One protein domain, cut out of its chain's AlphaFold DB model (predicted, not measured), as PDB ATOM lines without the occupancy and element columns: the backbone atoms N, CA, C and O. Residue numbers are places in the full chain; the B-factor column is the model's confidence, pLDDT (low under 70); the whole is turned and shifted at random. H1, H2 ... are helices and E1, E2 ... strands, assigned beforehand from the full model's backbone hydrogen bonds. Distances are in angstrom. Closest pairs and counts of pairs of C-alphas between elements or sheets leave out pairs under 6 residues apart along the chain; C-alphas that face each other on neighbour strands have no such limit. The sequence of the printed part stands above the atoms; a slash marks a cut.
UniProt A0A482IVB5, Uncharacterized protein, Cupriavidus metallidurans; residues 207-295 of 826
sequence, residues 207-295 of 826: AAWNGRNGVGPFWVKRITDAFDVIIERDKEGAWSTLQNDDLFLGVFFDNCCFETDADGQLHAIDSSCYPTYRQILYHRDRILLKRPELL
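Overview. This is residues 207 to 295 of the 826 residues of an uncharacterized protein of Cupriavidus metallidurans (UniProt A0A482IVB5). Three helices, H2, H4 and H5, touch one another pairwise and run in strongly different directions, making a small crossed core. The short H3 sits by the last part of H2, the four-residue H1 touches the first part of H5, and the small hairpin of E1 and E2 lies away from H2 at one end of the longest axis. The printed part has 89 residues with five named helices and two named strands, in the order H1, H2, H3, H4, E1, E2, H5; the sheet, E1 - E2, is antiparallel. The class is mostly helix, and the whole is compact, with a radius of gyration of the C-alphas of 13.2 A and spans of 38 by 32 by 20 A.

Arrangement. H1, residues 210 to 213, touches residues 278 to 282 alone of H5, residues 277 to 288; their closest C-alphas, Asn 213 and Gln 279, are 4.5 A apart. H2, residues 217 to 233, is apart from H1. With residues 220 to 224 alone H2 touches H5, closest at C-alphas Ile 223 and Arg 284, 6.8 A, at a steep tilt of 65 degrees, the same way. With residues 227 to 231 alone it touches H3, residues 238 to 243, closest at C-alphas Ile 231 and Ala 238, 5.4 A, at a steep tilt of 49 degrees, opposite ways. H4, residues 245 to 256, touches H2 with residues 251 to 256 alone, about perpendicular at 75 degrees; the closest C-alphas, Ala 226 and Phe 252, are 5.3 A apart. Residues 245 to 249 alone of H4 touch residues 277 to 281 alone of H5, about perpendicular at 88 degrees, closest at C-alphas Asp 245 and Leu 281, 7.1 A. H3 and H4 only just touch, only at the corner, with 3 pairs of C-alphas within 8 A; the closest are Leu 242 and Phe 248, 5.3 A. E1, residues 258 to 260, and E2, residues 266 to 268, form an antiparallel hairpin: N 259 and O 267 are within hydrogen-bond range at 2.8 A. Every O i to N i+4 pair is within range in H2, H3, H4 and H5; H1 is too short for one, and its one O i to N i+3 pair is out of range.

Along the chain. H1 begins at C-alpha 210 (216.249, 169.164, 246.792). H2 is 24.4 A long, H4 15.7 A and H5 16.3 A, from first to last C-alpha. H5 ends at C-alpha 288 (208.291, 179.217, 236.810).

Size, cuts and confidence. The C-alphas farthest apart, Ala 208 and Asp 263, are 40.8 A apart. The printed part has no cut and no long link. Mean pLDDT of the printed part is 77.1; residues 207 to 214, 216 to 217, 286 and 288 to 295 are under 70.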
ATOM      1  N   ALA A 207     219.387 174.826 241.919       40.47
ATOM      2  CA  ALA A 207     218.371 173.852 241.498       40.47
ATOM      3  C   ALA A 207     218.694 172.352 241.742       40.47
ATOM      4  O   ALA A 207     217.828 171.496 241.594       40.47
ATOM      5  N   ALA A 208     219.932 171.980 242.094       40.69
ATOM      6  CA  ALA A 208     220.348 170.569 242.079       40.69
ATOM      7  C   ALA A 208     220.177 169.816 243.414       40.69
ATOM      8  O   ALA A 208     220.359 168.594 243.451       40.69
ATOM      9  N   TRP A 209     219.875 170.515 244.514       50.22
ATOM     10  CA  TRP A 209     219.905 169.972 245.879       50.22
ATOM     11  C   TRP A 209     218.553 170.109 246.599       50.22
ATOM     12  O   TRP A 209     218.422 170.837 247.584       50.22
ATOM     13  N   ASN A 210     217.567 169.322 246.151       45.84
ATOM     14  CA  ASN A 210     216.249 169.164 246.792       45.84
ATOM     15  C   ASN A 210     216.326 168.964 248.323       45.84
ATOM     16  O   ASN A 210     215.519 169.507 249.070       45.84
ATOM     17  N   GLY A 211     217.327 168.218 248.807       50.91
ATOM     18  CA  GLY A 211     217.484 167.915 250.234       50.91
ATOM     19  C   GLY A 211     217.908 169.096 251.119       50.91
ATOM     20  O   GLY A 211     217.613 169.069 252.306       50.91
ATOM     21  N   ARG A 212     218.578 170.125 250.573       56.75
ATOM     22  CA  ARG A 212     218.979 171.328 251.338       56.75
ATOM     23  C   ARG A 212     218.092 172.543 251.056       56.75
ATOM     24  O   ARG A 212     217.893 173.358 251.947       56.75
ATOM     25  N   ASN A 213     217.548 172.643 249.841       58.22
ATOM     26  CA  ASN A 213     216.808 173.828 249.393       58.22
ATOM     27  C   ASN A 213     215.273 173.636 249.399       58.22
ATOM     28  O   ASN A 213     214.530 174.555 249.074       58.22
ATOM     29  N   GLY A 214     214.775 172.454 249.775       59.31
ATOM     30  CA  GLY A 214     213.341 172.192 249.918       59.31
ATOM     31  C   GLY A 214     212.727 172.873 251.149       59.31
ATOM     32  O   GLY A 214     213.315 172.815 252.230       59.31
ATOM     33  N   VAL A 215     211.516 173.422 251.011       71.31
ATOM     34  CA  VAL A 215     210.700 173.991 252.103       71.31
ATOM     35  C   VAL A 215     209.451 173.130 252.319       71.31
ATOM     36  O   VAL A 215     209.212 172.192 251.556       71.31
ATOM     37  N   GLY A 216     208.727 173.337 253.419       66.75
ATOM     38  CA  GLY A 216     207.481 172.608 253.697       66.75
ATOM     39  C   GLY A 216     206.322 173.040 252.781       66.75
ATOM     40  O   GLY A 216     206.408 174.115 252.191       66.75
ATOM     41  N   PRO A 217     205.230 172.254 252.682       68.69
ATOM     42  CA  PRO A 217     204.076 172.565 251.825       68.69
ATOM     43  C   PRO A 217     203.456 173.933 252.116       68.69
ATOM     44  O   PRO A 217     203.103 174.653 251.191       68.69
ATOM     45  N   PHE A 218     203.413 174.308 253.397       78.00
ATOM     46  CA  PHE A 218     202.998 175.632 253.855       78.00
ATOM     47  C   PHE A 218     203.726 176.756 253.101       78.00
ATOM     48  O   PHE A 218     203.098 177.620 252.498       78.00
ATOM     49  N   TRP A 219     205.058 176.690 253.051       80.94
ATOM     50  CA  TRP A 219     205.884 177.688 252.378       80.94
ATOM     51  C   TRP A 219     205.813 177.589 250.854       80.94
ATOM     52  O   TRP A 219     205.869 178.609 250.185       80.94
ATOM     53  N   VAL A 220     205.653 176.389 250.285       78.12
ATOM     54  CA  VAL A 220     205.459 176.239 248.830       78.12
ATOM     55  C   VAL A 220     204.161 176.911 248.383       78.12
ATOM     56  O   VAL A 220     204.169 177.612 247.373       78.12
ATOM     57  N   LYS A 221     203.075 176.749 249.152       81.81
ATOM     58  CA  LYS A 221     201.804 177.430 248.892       81.81
ATOM     59  C   LYS A 221     201.994 178.947 248.906       81.81
ATOM     60  O   LYS A 221     201.725 179.579 247.903       81.81
ATOM     61  N   ARG A 222     202.603 179.500 249.958       84.88
ATOM     62  CA  ARG A 222     202.888 180.944 250.068       84.88
ATOM     63  C   ARG A 222     203.772 181.489 248.942       84.88
ATOM     64  O   ARG A 222     203.552 182.588 248.459       84.88
ATOM     65  N   ILE A 223     204.770 180.721 248.499       88.12
ATOM     66  CA  ILE A 223     205.597 181.098 247.340       88.12
ATOM     67  C   ILE A 223     204.749 181.110 246.062       88.12
ATOM     68  O   ILE A 223     204.995 181.932 245.191       88.12
ATOM     69  N   THR A 224     203.751 180.231 245.952       84.31
ATOM     70  CA  THR A 224     202.792 180.223 244.836       84.31
ATOM     71  C   THR A 224     201.820 181.402 244.933       84.31
ATOM     72  O   THR A 224     201.613 182.076 243.933       84.31
ATOM     73  N   ASP A 225     201.330 181.729 246.131       84.81
ATOM     74  CA  ASP A 225     200.480 182.903 246.370       84.81
ATOM     75  C   ASP A 225     201.217 184.199 245.964       84.81
ATOM     76  O   ASP A 225     200.634 185.082 245.341       84.81
ATOM     77  N   ALA A 226     202.534 184.290 246.207       88.62
ATOM     78  CA  ALA A 226     203.351 185.415 245.737       88.62
ATOM     79  C   ALA A 226     203.369 185.545 244.206       88.62
ATOM     80  O   ALA A 226     203.450 186.657 243.690       88.62
ATOM     81  N   PHE A 227     203.298 184.432 243.464       87.81
ATOM     82  CA  PHE A 227     203.170 184.491 242.006       87.81
ATOM     83  C   PHE A 227     201.821 185.072 241.621       87.81
ATOM     84  O   PHE A 227     201.777 185.938 240.755       87.81
ATOM     85  N   ASP A 228     200.747 184.615 242.263       86.06
ATOM     86  CA  ASP A 228     199.393 185.084 241.976       86.06
ATOM     87  C   ASP A 228     199.282 186.596 242.240       86.06
ATOM     88  O   ASP A 228     198.836 187.326 241.361       86.06
ATOM     89  N   VAL A 229     199.855 187.094 243.344       87.69
ATOM     90  CA  VAL A 229     199.947 188.537 243.642       87.69
ATOM     91  C   VAL A 229     200.721 189.311 242.565       87.69
ATOM     92  O   VAL A 229     200.294 190.387 242.147       87.69
ATOM     93  N   ILE A 230     201.862 188.791 242.098       88.31
ATOM     94  CA  ILE A 230     202.655 189.445 241.041       88.31
ATOM     95  C   ILE A 230     201.869 189.498 239.724       88.31
ATOM     96  O   ILE A 230     201.869 190.527 239.052       88.31
ATOM     97  N   ILE A 231     201.187 188.408 239.372       85.19
ATOM     98  CA  ILE A 231     200.404 188.283 238.137       85.19
ATOM     99  C   ILE A 231     199.170 189.189 238.171       85.19
ATOM    100  O   ILE A 231     198.857 189.818 237.163       85.19
ATOM    101  N   GLU A 232     198.480 189.263 239.310       87.38
ATOM    102  CA  GLU A 232     197.329 190.150 239.506       87.38
ATOM    103  C   GLU A 232     197.728 191.624 239.422       87.38
ATOM    104  O   GLU A 232     196.994 192.429 238.851       87.38
ATOM    105  N   ARG A 233     198.901 191.980 239.963       85.69
ATOM    106  CA  ARG A 233     199.390 193.363 239.981       85.69
ATOM    107  C   ARG A 233     199.852 193.851 238.610       85.69
ATOM    108  O   ARG A 233     199.584 194.996 238.259       85.69
ATOM    109  N   ASP A 234     200.591 193.024 237.877       82.62
ATOM    110  CA  ASP A 234     201.131 193.377 236.565       82.62
ATOM    111  C   ASP A 234     201.357 192.120 235.723       82.62
ATOM    112  O   ASP A 234     202.425 191.512 235.741       82.62
ATOM    113  N   LYS A 235     200.335 191.733 234.959       79.38
ATOM    114  CA  LYS A 235     200.373 190.527 234.127       79.38
ATOM    115  C   LYS A 235     201.436 190.594 233.023       79.38
ATOM    116  O   LYS A 235     202.007 189.560 232.685       79.38
ATOM    117  N   GLU A 236     201.704 191.777 232.466       73.62
ATOM    118  CA  GLU A 236     202.651 191.956 231.354       73.62
ATOM    119  C   GLU A 236     204.105 192.047 231.850       73.62
ATOM    120  O   GLU A 236     205.011 191.495 231.220       73.62
ATOM    121  N   GLY A 237     204.341 192.661 233.016       80.50
ATOM    122  CA  GLY A 237     205.651 192.748 233.673       80.50
ATOM    123  C   GLY A 237     205.950 191.640 234.691       80.50
ATOM    124  O   GLY A 237     207.067 191.584 235.228       80.50
ATOM    125  N   ALA A 238     205.004 190.723 234.939       82.50
ATOM    126  CA  ALA A 238     205.118 189.641 235.922       82.50
ATOM    127  C   ALA A 238     206.414 188.845 235.755       82.50
ATOM    128  O   ALA A 238     207.122 188.591 236.727       82.50
ATOM    129  N   TRP A 239     206.774 188.503 234.517       78.94
ATOM    130  CA  TRP A 239     207.990 187.746 234.233       78.94
ATOM    131  C   TRP A 239     209.268 188.468 234.677       78.94
ATOM    132  O   TRP A 239     210.142 187.856 235.293       78.94
ATOM    133  N   SER A 240     209.374 189.769 234.393       80.75
ATOM    134  CA  SER A 240     210.541 190.574 234.771       80.75
ATOM    135  C   SER A 240     210.701 190.620 236.293       80.75
ATOM    136  O   SER A 240     211.797 190.415 236.821       80.75
ATOM    137  N   THR A 241     209.580 190.778 236.999       84.56
ATOM    138  CA  THR A 241     209.519 190.784 238.465       84.56
ATOM    139  C   THR A 241     209.863 189.416 239.055       84.56
ATOM    140  O   THR A 241     210.634 189.332 240.007       84.56
ATOM    141  N   LEU A 242     209.354 188.330 238.465       84.62
ATOM    142  CA  LEU A 242     209.629 186.955 238.892       84.62
ATOM    143  C   LEU A 242     211.098 186.562 238.655       84.62
ATOM    144  O   LEU A 242     211.674 185.838 239.466       84.62
ATOM    145  N   GLN A 243     211.741 187.035 237.584       80.38
ATOM    146  CA  GLN A 243     213.161 186.756 237.336       80.38
ATOM    147  C   GLN A 243     214.109 187.544 238.238       80.38
ATOM    148  O   GLN A 243     215.194 187.055 238.559       80.38
ATOM    149  N   ASN A 244     213.729 188.755 238.639       86.44
ATOM    150  CA  ASN A 244     214.561 189.586 239.489       86.44
ATOM    151  C   ASN A 244     214.510 189.072 240.939       86.44
ATOM    152  O   ASN A 244     213.476 189.152 241.600       86.44
ATOM    153  N   ASP A 245     215.633 188.518 241.415       87.12
ATOM    154  CA  ASP A 245     215.753 187.920 242.753       87.12
ATOM    155  C   ASP A 245     215.281 188.893 243.857       87.12
ATOM    156  O   ASP A 245     214.535 188.475 244.742       87.12
ATOM    157  N   ASP A 246     215.640 190.177 243.779       88.62
ATOM    158  CA  ASP A 246     215.324 191.165 244.818       88.62
ATOM    159  C   ASP A 246     213.852 191.590 244.784       88.62
ATOM    160  O   ASP A 246     213.204 191.667 245.828       88.62
ATOM    161  N   LEU A 247     213.297 191.808 243.585       89.19
ATOM    162  CA  LEU A 247     211.889 192.191 243.436       89.19
ATOM    163  C   LEU A 247     210.952 191.055 243.852       89.19
ATOM    164  O   LEU A 247     209.985 191.291 244.574       89.19
ATOM    165  N   PHE A 248     211.258 189.818 243.450       92.00
ATOM    166  CA  PHE A 248     210.473 188.655 243.853       92.00
ATOM    167  C   PHE A 248     210.497 188.446 245.368       92.00
ATOM    168  O   PHE A 248     209.452 188.224 245.979       92.00
ATOM    169  N   LEU A 249     211.686 188.510 245.980       90.88
ATOM    170  CA  LEU A 249     211.818 188.354 247.427       90.88
ATOM    171  C   LEU A 249     211.090 189.475 248.170       90.88
ATOM    172  O   LEU A 249     210.412 189.172 249.147       90.88
ATOM    173  N   GLY A 250     211.168 190.719 247.686       88.38
ATOM    174  CA  GLY A 250     210.396 191.838 248.228       88.38
ATOM    175  C   GLY A 250     208.899 191.533 248.249       88.38
ATOM    176  O   GLY A 250     208.293 191.511 249.314       88.38
ATOM    177  N   VAL A 251     208.322 191.154 247.103       89.12
ATOM    178  CA  VAL A 251     206.888 190.818 247.029       89.12
ATOM    179  C   VAL A 251     206.524 189.633 247.926       89.12
ATOM    180  O   VAL A 251     205.492 189.668 248.595       89.12
ATOM    181  N   PHE A 252     207.368 188.600 247.985       91.81
ATOM    182  CA  PHE A 252     207.141 187.449 248.856       91.81
ATOM    183  C   PHE A 252     207.110 187.846 250.339       91.81
ATOM    184  O   PHE A 252     206.165 187.490 251.041       91.81
ATOM    185  N   PHE A 253     208.106 188.593 250.824       90.00
ATOM    186  CA  PHE A 253     208.153 188.998 252.232       90.00
ATOM    187  C   PHE A 253     207.037 189.986 252.588       90.00
ATOM    188  O   PHE A 253     206.436 189.845 253.651       90.00
ATOM    189  N   ASP A 254     206.698 190.898 251.676       86.94
ATOM    190  CA  ASP A 254     205.685 191.932 251.901       86.94
ATOM    191  C   ASP A 254     204.245 191.399 251.883       86.94
ATOM    192  O   ASP A 254     203.357 192.048 252.428       86.94
ATOM    193  N   ASN A 255     203.985 190.235 251.268       84.50
ATOM    194  CA  ASN A 255     202.612 189.743 251.055       84.50
ATOM    195  C   ASN A 255     202.352 188.331 251.597       84.50
ATOM    196  O   ASN A 255     201.203 187.960 251.820       84.50
ATOM    197  N   CYS A 256     203.391 187.518 251.810       84.81
ATOM    198  CA  CYS A 256     203.220 186.079 252.051       84.81
ATOM    199  C   CYS A 256     203.750 185.593 253.407       84.81
ATOM    200  O   CYS A 256     203.573 184.419 253.741       84.81
ATOM    201  N   CYS A 257     204.349 186.473 254.214       86.44
ATOM    202  CA  CYS A 257     204.881 186.157 255.545       86.44
ATOM    203  C   CYS A 257     203.924 186.525 256.695       86.44
ATOM    204  O   CYS A 257     204.360 186.946 257.767       86.44
ATOM    205  N   PHE A 258     202.622 186.316 256.489       84.44
ATOM    206  CA  PHE A 258     201.573 186.572 257.480       84.44
ATOM    207  C   PHE A 258     200.708 185.329 257.688       84.44
ATOM    208  O   PHE A 258     200.400 184.619 256.732       84.44
ATOM    209  N   GLU A 259     200.293 185.058 258.917       80.62
ATOM    210  CA  GLU A 259     199.341 184.014 259.281       80.62
ATOM    211  C   GLU A 259     197.994 184.648 259.623       80.62
ATOM    212  O   GLU A 259     197.947 185.709 260.235       80.62
ATOM    213  N   THR A 260     196.902 184.023 259.194       78.19
ATOM    214  CA  THR A 260     195.554 184.484 259.529       78.19
ATOM    215  C   THR A 260     195.065 183.678 260.722       78.19
ATOM    216  O   THR A 260     195.068 182.447 260.654       78.19
ATOM    217  N   ASP A 261     194.681 184.345 261.806       78.88
ATOM    218  CA  ASP A 261     194.089 183.672 262.962       78.88
ATOM    219  C   ASP A 261     192.645 183.205 262.684       78.88
ATOM    220  O   ASP A 261     192.087 183.414 261.603       78.88
ATOM    221  N   ALA A 262     192.038 182.530 263.665       76.25
ATOM    222  CA  ALA A 262     190.668 182.022 263.564       76.25
ATOM    223  C   ALA A 262     189.615 183.137 263.393       76.25
ATOM    224  O   ALA A 262     188.525 182.863 262.894       76.25
ATOM    225  N   ASP A 263     189.961 184.372 263.760       79.62
ATOM    226  CA  ASP A 263     189.106 185.556 263.685       79.62
ATOM    227  C   ASP A 263     189.344 186.370 262.396       79.62
ATOM    228  O   ASP A 263     188.697 187.393 262.167       79.62
ATOM    229  N   GLY A 264     190.247 185.909 261.522       77.38
ATOM    230  CA  GLY A 264     190.541 186.542 260.239       77.38
ATOM    231  C   GLY A 264     191.597 187.652 260.292       77.38
ATOM    232  O   GLY A 264     191.841 188.286 259.263       77.38
ATOM    233  N   GLN A 265     192.236 187.909 261.438       81.19
ATOM    234  CA  GLN A 265     193.297 188.913 261.549       81.19
ATOM    235  C   GLN A 265     194.653 188.366 261.100       81.19
ATOM    236  O   GLN A 265     194.996 187.207 261.331       81.19
ATOM    237  N   LEU A 266     195.436 189.226 260.444       80.12
ATOM    238  CA  LEU A 266     196.764 188.899 259.933       80.12
ATOM    239  C   LEU A 266     197.843 189.195 260.977       80.12
ATOM    240  O   LEU A 266     198.030 190.342 261.381       80.12
ATOM    241  N   HIS A 267     198.613 188.172 261.336       80.56
ATOM    242  CA  HIS A 267     199.775 188.255 262.216       80.56
ATOM    243  C   HIS A 267     201.049 187.998 261.425       80.56
ATOM    244  O   HIS A 267     201.115 187.071 260.622       80.56
ATOM    245  N   ALA A 268     202.089 188.801 261.647       85.25
ATOM    246  CA  ALA A 268     203.383 188.554 261.020       85.25
ATOM    247  C   ALA A 268     203.988 187.245 261.551       85.25
ATOM    248  O   ALA A 268     204.076 187.031 262.761       85.25
ATOM    249  N   ILE A 269     204.429 186.375 260.644       84.56
ATOM    250  CA  ILE A 269     205.127 185.139 261.009       84.56
ATOM    251  C   ILE A 269     206.522 185.511 261.518       84.56
ATOM    252  O   ILE A 269     207.172 186.389 260.948       84.56
ATOM    253  N   ASP A 270     207.008 184.827 262.555       81.00
ATOM    254  CA  ASP A 270     208.365 185.036 263.064       81.00
ATOM    255  C   ASP A 270     209.411 184.825 261.953       81.00
ATOM    256  O   ASP A 270     209.481 183.770 261.315       81.00
ATOM    257  N   SER A 271     210.261 185.835 261.765       80.88
ATOM    258  CA  SER A 271     211.392 185.831 260.835       80.88
ATOM    259  C   SER A 271     212.340 184.638 261.002       80.88
ATOM    260  O   SER A 271     212.944 184.192 260.025       80.88
ATOM    261  N   SER A 272     212.435 184.062 262.208       71.50
ATOM    262  CA  SER A 272     213.235 182.858 262.471       71.50
ATOM    263  C   SER A 272     212.711 181.613 261.737       71.50
ATOM    264  O   SER A 272     213.467 180.673 261.475       71.50
ATOM    265  N   CYS A 273     211.428 181.620 261.366       76.50
ATOM    266  CA  CYS A 273     210.751 180.536 260.662       76.50
ATOM    267  C   CYS A 273     210.797 180.692 259.135       76.50
ATOM    268  O   CYS A 273     210.361 179.783 258.419       76.50
ATOM    269  N   TYR A 274     211.316 181.815 258.626       86.06
ATOM    270  CA  TYR A 274     211.367 182.077 257.192       86.06
ATOM    271  C   TYR A 274     212.332 181.115 256.501       86.06
ATOM    272  O   TYR A 274     213.441 180.863 256.988       86.06
ATOM    273  N   PRO A 275     211.971 180.588 255.320       82.12
ATOM    274  CA  PRO A 275     212.941 179.884 254.516       82.12
ATOM    275  C   PRO A 275     214.048 180.839 254.073       82.12
ATOM    276  O   PRO A 275     213.828 182.017 253.806       82.12
ATOM    277  N   THR A 276     215.262 180.314 253.938       83.31
ATOM    278  CA  THR A 276     216.384 181.108 253.420       83.31
ATOM    279  C   THR A 276     216.070 181.628 252.013       83.31
ATOM    280  O   THR A 276     215.395 180.950 251.236       83.31
ATOM    281  N   TYR A 277     216.641 182.768 251.615       85.75
ATOM    282  CA  TYR A 277     216.446 183.320 250.262       85.75
ATOM    283  C   TYR A 277     216.752 182.289 249.174       85.75
ATOM    284  O   TYR A 277     216.023 182.133 248.200       85.75
ATOM    285  N   ARG A 278     217.791 181.477 249.394       74.38
ATOM    286  CA  ARG A 278     218.151 180.375 248.501       74.38
ATOM    287  C   ARG A 278     217.043 179.327 248.358       74.38
ATOM    288  O   ARG A 278     216.891 178.776 247.272       74.38
ATOM    289  N   GLN A 279     216.335 179.006 249.437       77.19
ATOM    290  CA  GLN A 279     215.210 178.071 249.435       77.19
ATOM    291  C   GLN A 279     213.988 178.668 248.729       77.19
ATOM    292  O   GLN A 279     213.359 177.973 247.939       77.19
ATOM    293  N   ILE A 280     213.696 179.949 248.949       84.25
ATOM    294  CA  ILE A 280     212.581 180.656 248.300       84.25
ATOM    295  C   ILE A 280     212.797 180.721 246.782       84.25
ATOM    296  O   ILE A 280     211.982 180.209 246.014       84.25
ATOM    297  N   LEU A 281     213.956 181.233 246.355       81.00
ATOM    298  CA  LEU A 281     214.335 181.325 244.941       81.00
ATOM    299  C   LEU A 281     214.389 179.943 244.268       81.00
ATOM    300  O   LEU A 281     214.027 179.797 243.107       81.00
ATOM    301  N   TYR A 282     214.775 178.898 245.010       77.31
ATOM    302  CA  TYR A 282     214.749 177.524 244.509       77.31
ATOM    303  C   TYR A 282     213.339 177.053 244.118       77.31
ATOM    304  O   TYR A 282     213.186 176.402 243.084       77.31
ATOM    305  N   HIS A 283     212.315 177.348 244.926       72.94
ATOM    306  CA  HIS A 283     210.936 176.972 244.584       72.94
ATOM    307  C   HIS A 283     210.327 177.907 243.554       72.94
ATOM    308  O   HIS A 283     209.637 177.406 242.677       72.94
ATOM    309  N   ARG A 284     210.654 179.203 243.582       84.88
ATOM    310  CA  ARG A 284     210.304 180.141 242.508       84.88
ATOM    311  C   ARG A 284     210.737 179.603 241.147       84.88
ATOM    312  O   ARG A 284     209.899 179.418 240.273       84.88
ATOM    313  N   ASP A 285     212.016 179.261 240.990       72.12
ATOM    314  CA  ASP A 285     212.544 178.740 239.723       72.12
ATOM    315  C   ASP A 285     211.803 177.462 239.282       72.12
ATOM    316  O   ASP A 285     211.551 177.255 238.098       72.12
ATOM    317  N   ARG A 286     211.399 176.603 240.230       65.75
ATOM    318  CA  ARG A 286     210.603 175.400 239.933       65.75
ATOM    319  C   ARG A 286     209.154 175.699 239.566       65.75
ATOM    320  O   ARG A 286     208.601 174.961 238.757       65.75
ATOM    321  N   ILE A 287     208.536 176.709 240.171       72.25
ATOM    322  CA  ILE A 287     207.164 177.124 239.865       72.25
ATOM    323  C   ILE A 287     207.133 177.823 238.501       72.25
ATOM    324  O   ILE A 287     206.256 177.510 237.706       72.25
ATOM    325  N   LEU A 288     208.137 178.643 238.159       68.25
ATOM    326  CA  LEU A 288     208.291 179.217 236.810       68.25
ATOM    327  C   LEU A 288     208.411 178.124 235.741       68.25
ATOM    328  O   LEU A 288     207.761 178.204 234.707       68.25
ATOM    329  N   LEU A 289     209.168 177.056 236.014       57.59
ATOM    330  CA  LEU A 289     209.236 175.889 235.121       57.59
ATOM    331  C   LEU A 289     207.892 175.149 234.975       57.59
ATOM    332  O   LEU A 289     207.717 174.409 234.010       57.59
ATOM    333  N   LYS A 290     206.968 175.305 235.930       57.97
ATOM    334  CA  LYS A 290     205.631 174.688 235.923       57.97
ATOM    335  C   LYS A 290     204.527 175.602 235.378       57.97
ATOM    336  O   LYS A 290     203.462 175.082 235.060       57.97
ATOM    337  N   ARG A 291     204.770 176.913 235.283       61.34
ATOM    338  CA  ARG A 291     203.841 177.938 234.779       61.34
ATOM    339  C   ARG A 291     204.358 178.531 233.460       61.34
ATOM    340  O   ARG A 291     204.831 179.671 233.443       61.34
ATOM    341  N   PRO A 292     204.346 177.749 232.361       55.00
ATOM    342  CA  PRO A 292     204.887 178.167 231.070       55.00
ATOM    343  C   PRO A 292     204.196 179.409 230.495       55.00
ATOM    344  O   PRO A 292     204.822 180.134 229.735       55.00
ATOM    345  N   GLU A 293     202.956 179.695 230.898       60.19
ATOM    346  CA  GLU A 293     202.220 180.914 230.548       60.19
ATOM    347  C   GLU A 293     202.888 182.214 231.030       60.19
ATOM    348  O   GLU A 293     202.538 183.290 230.555       60.19
ATOM    349  N   LEU A 294     203.841 182.121 231.964       59.72
ATOM    350  CA  LEU A 294     204.621 183.251 232.472       59.72
ATOM    351  C   LEU A 294     206.005 183.357 231.817       59.72
ATOM    352  O   LEU A 294     206.718 184.324 232.075       59.72
ATOM    353  N   LEU A 295     206.411 182.374 231.006       55.41
ATOM    354  CA  LEU A 295     207.684 182.386 230.287       55.41
ATOM    355  C   LEU A 295     207.506 183.186 228.982       55.41
ATOM    356  O   LEU A 295     206.586 182.886 228.223       55.41
TER     357      LEU A 295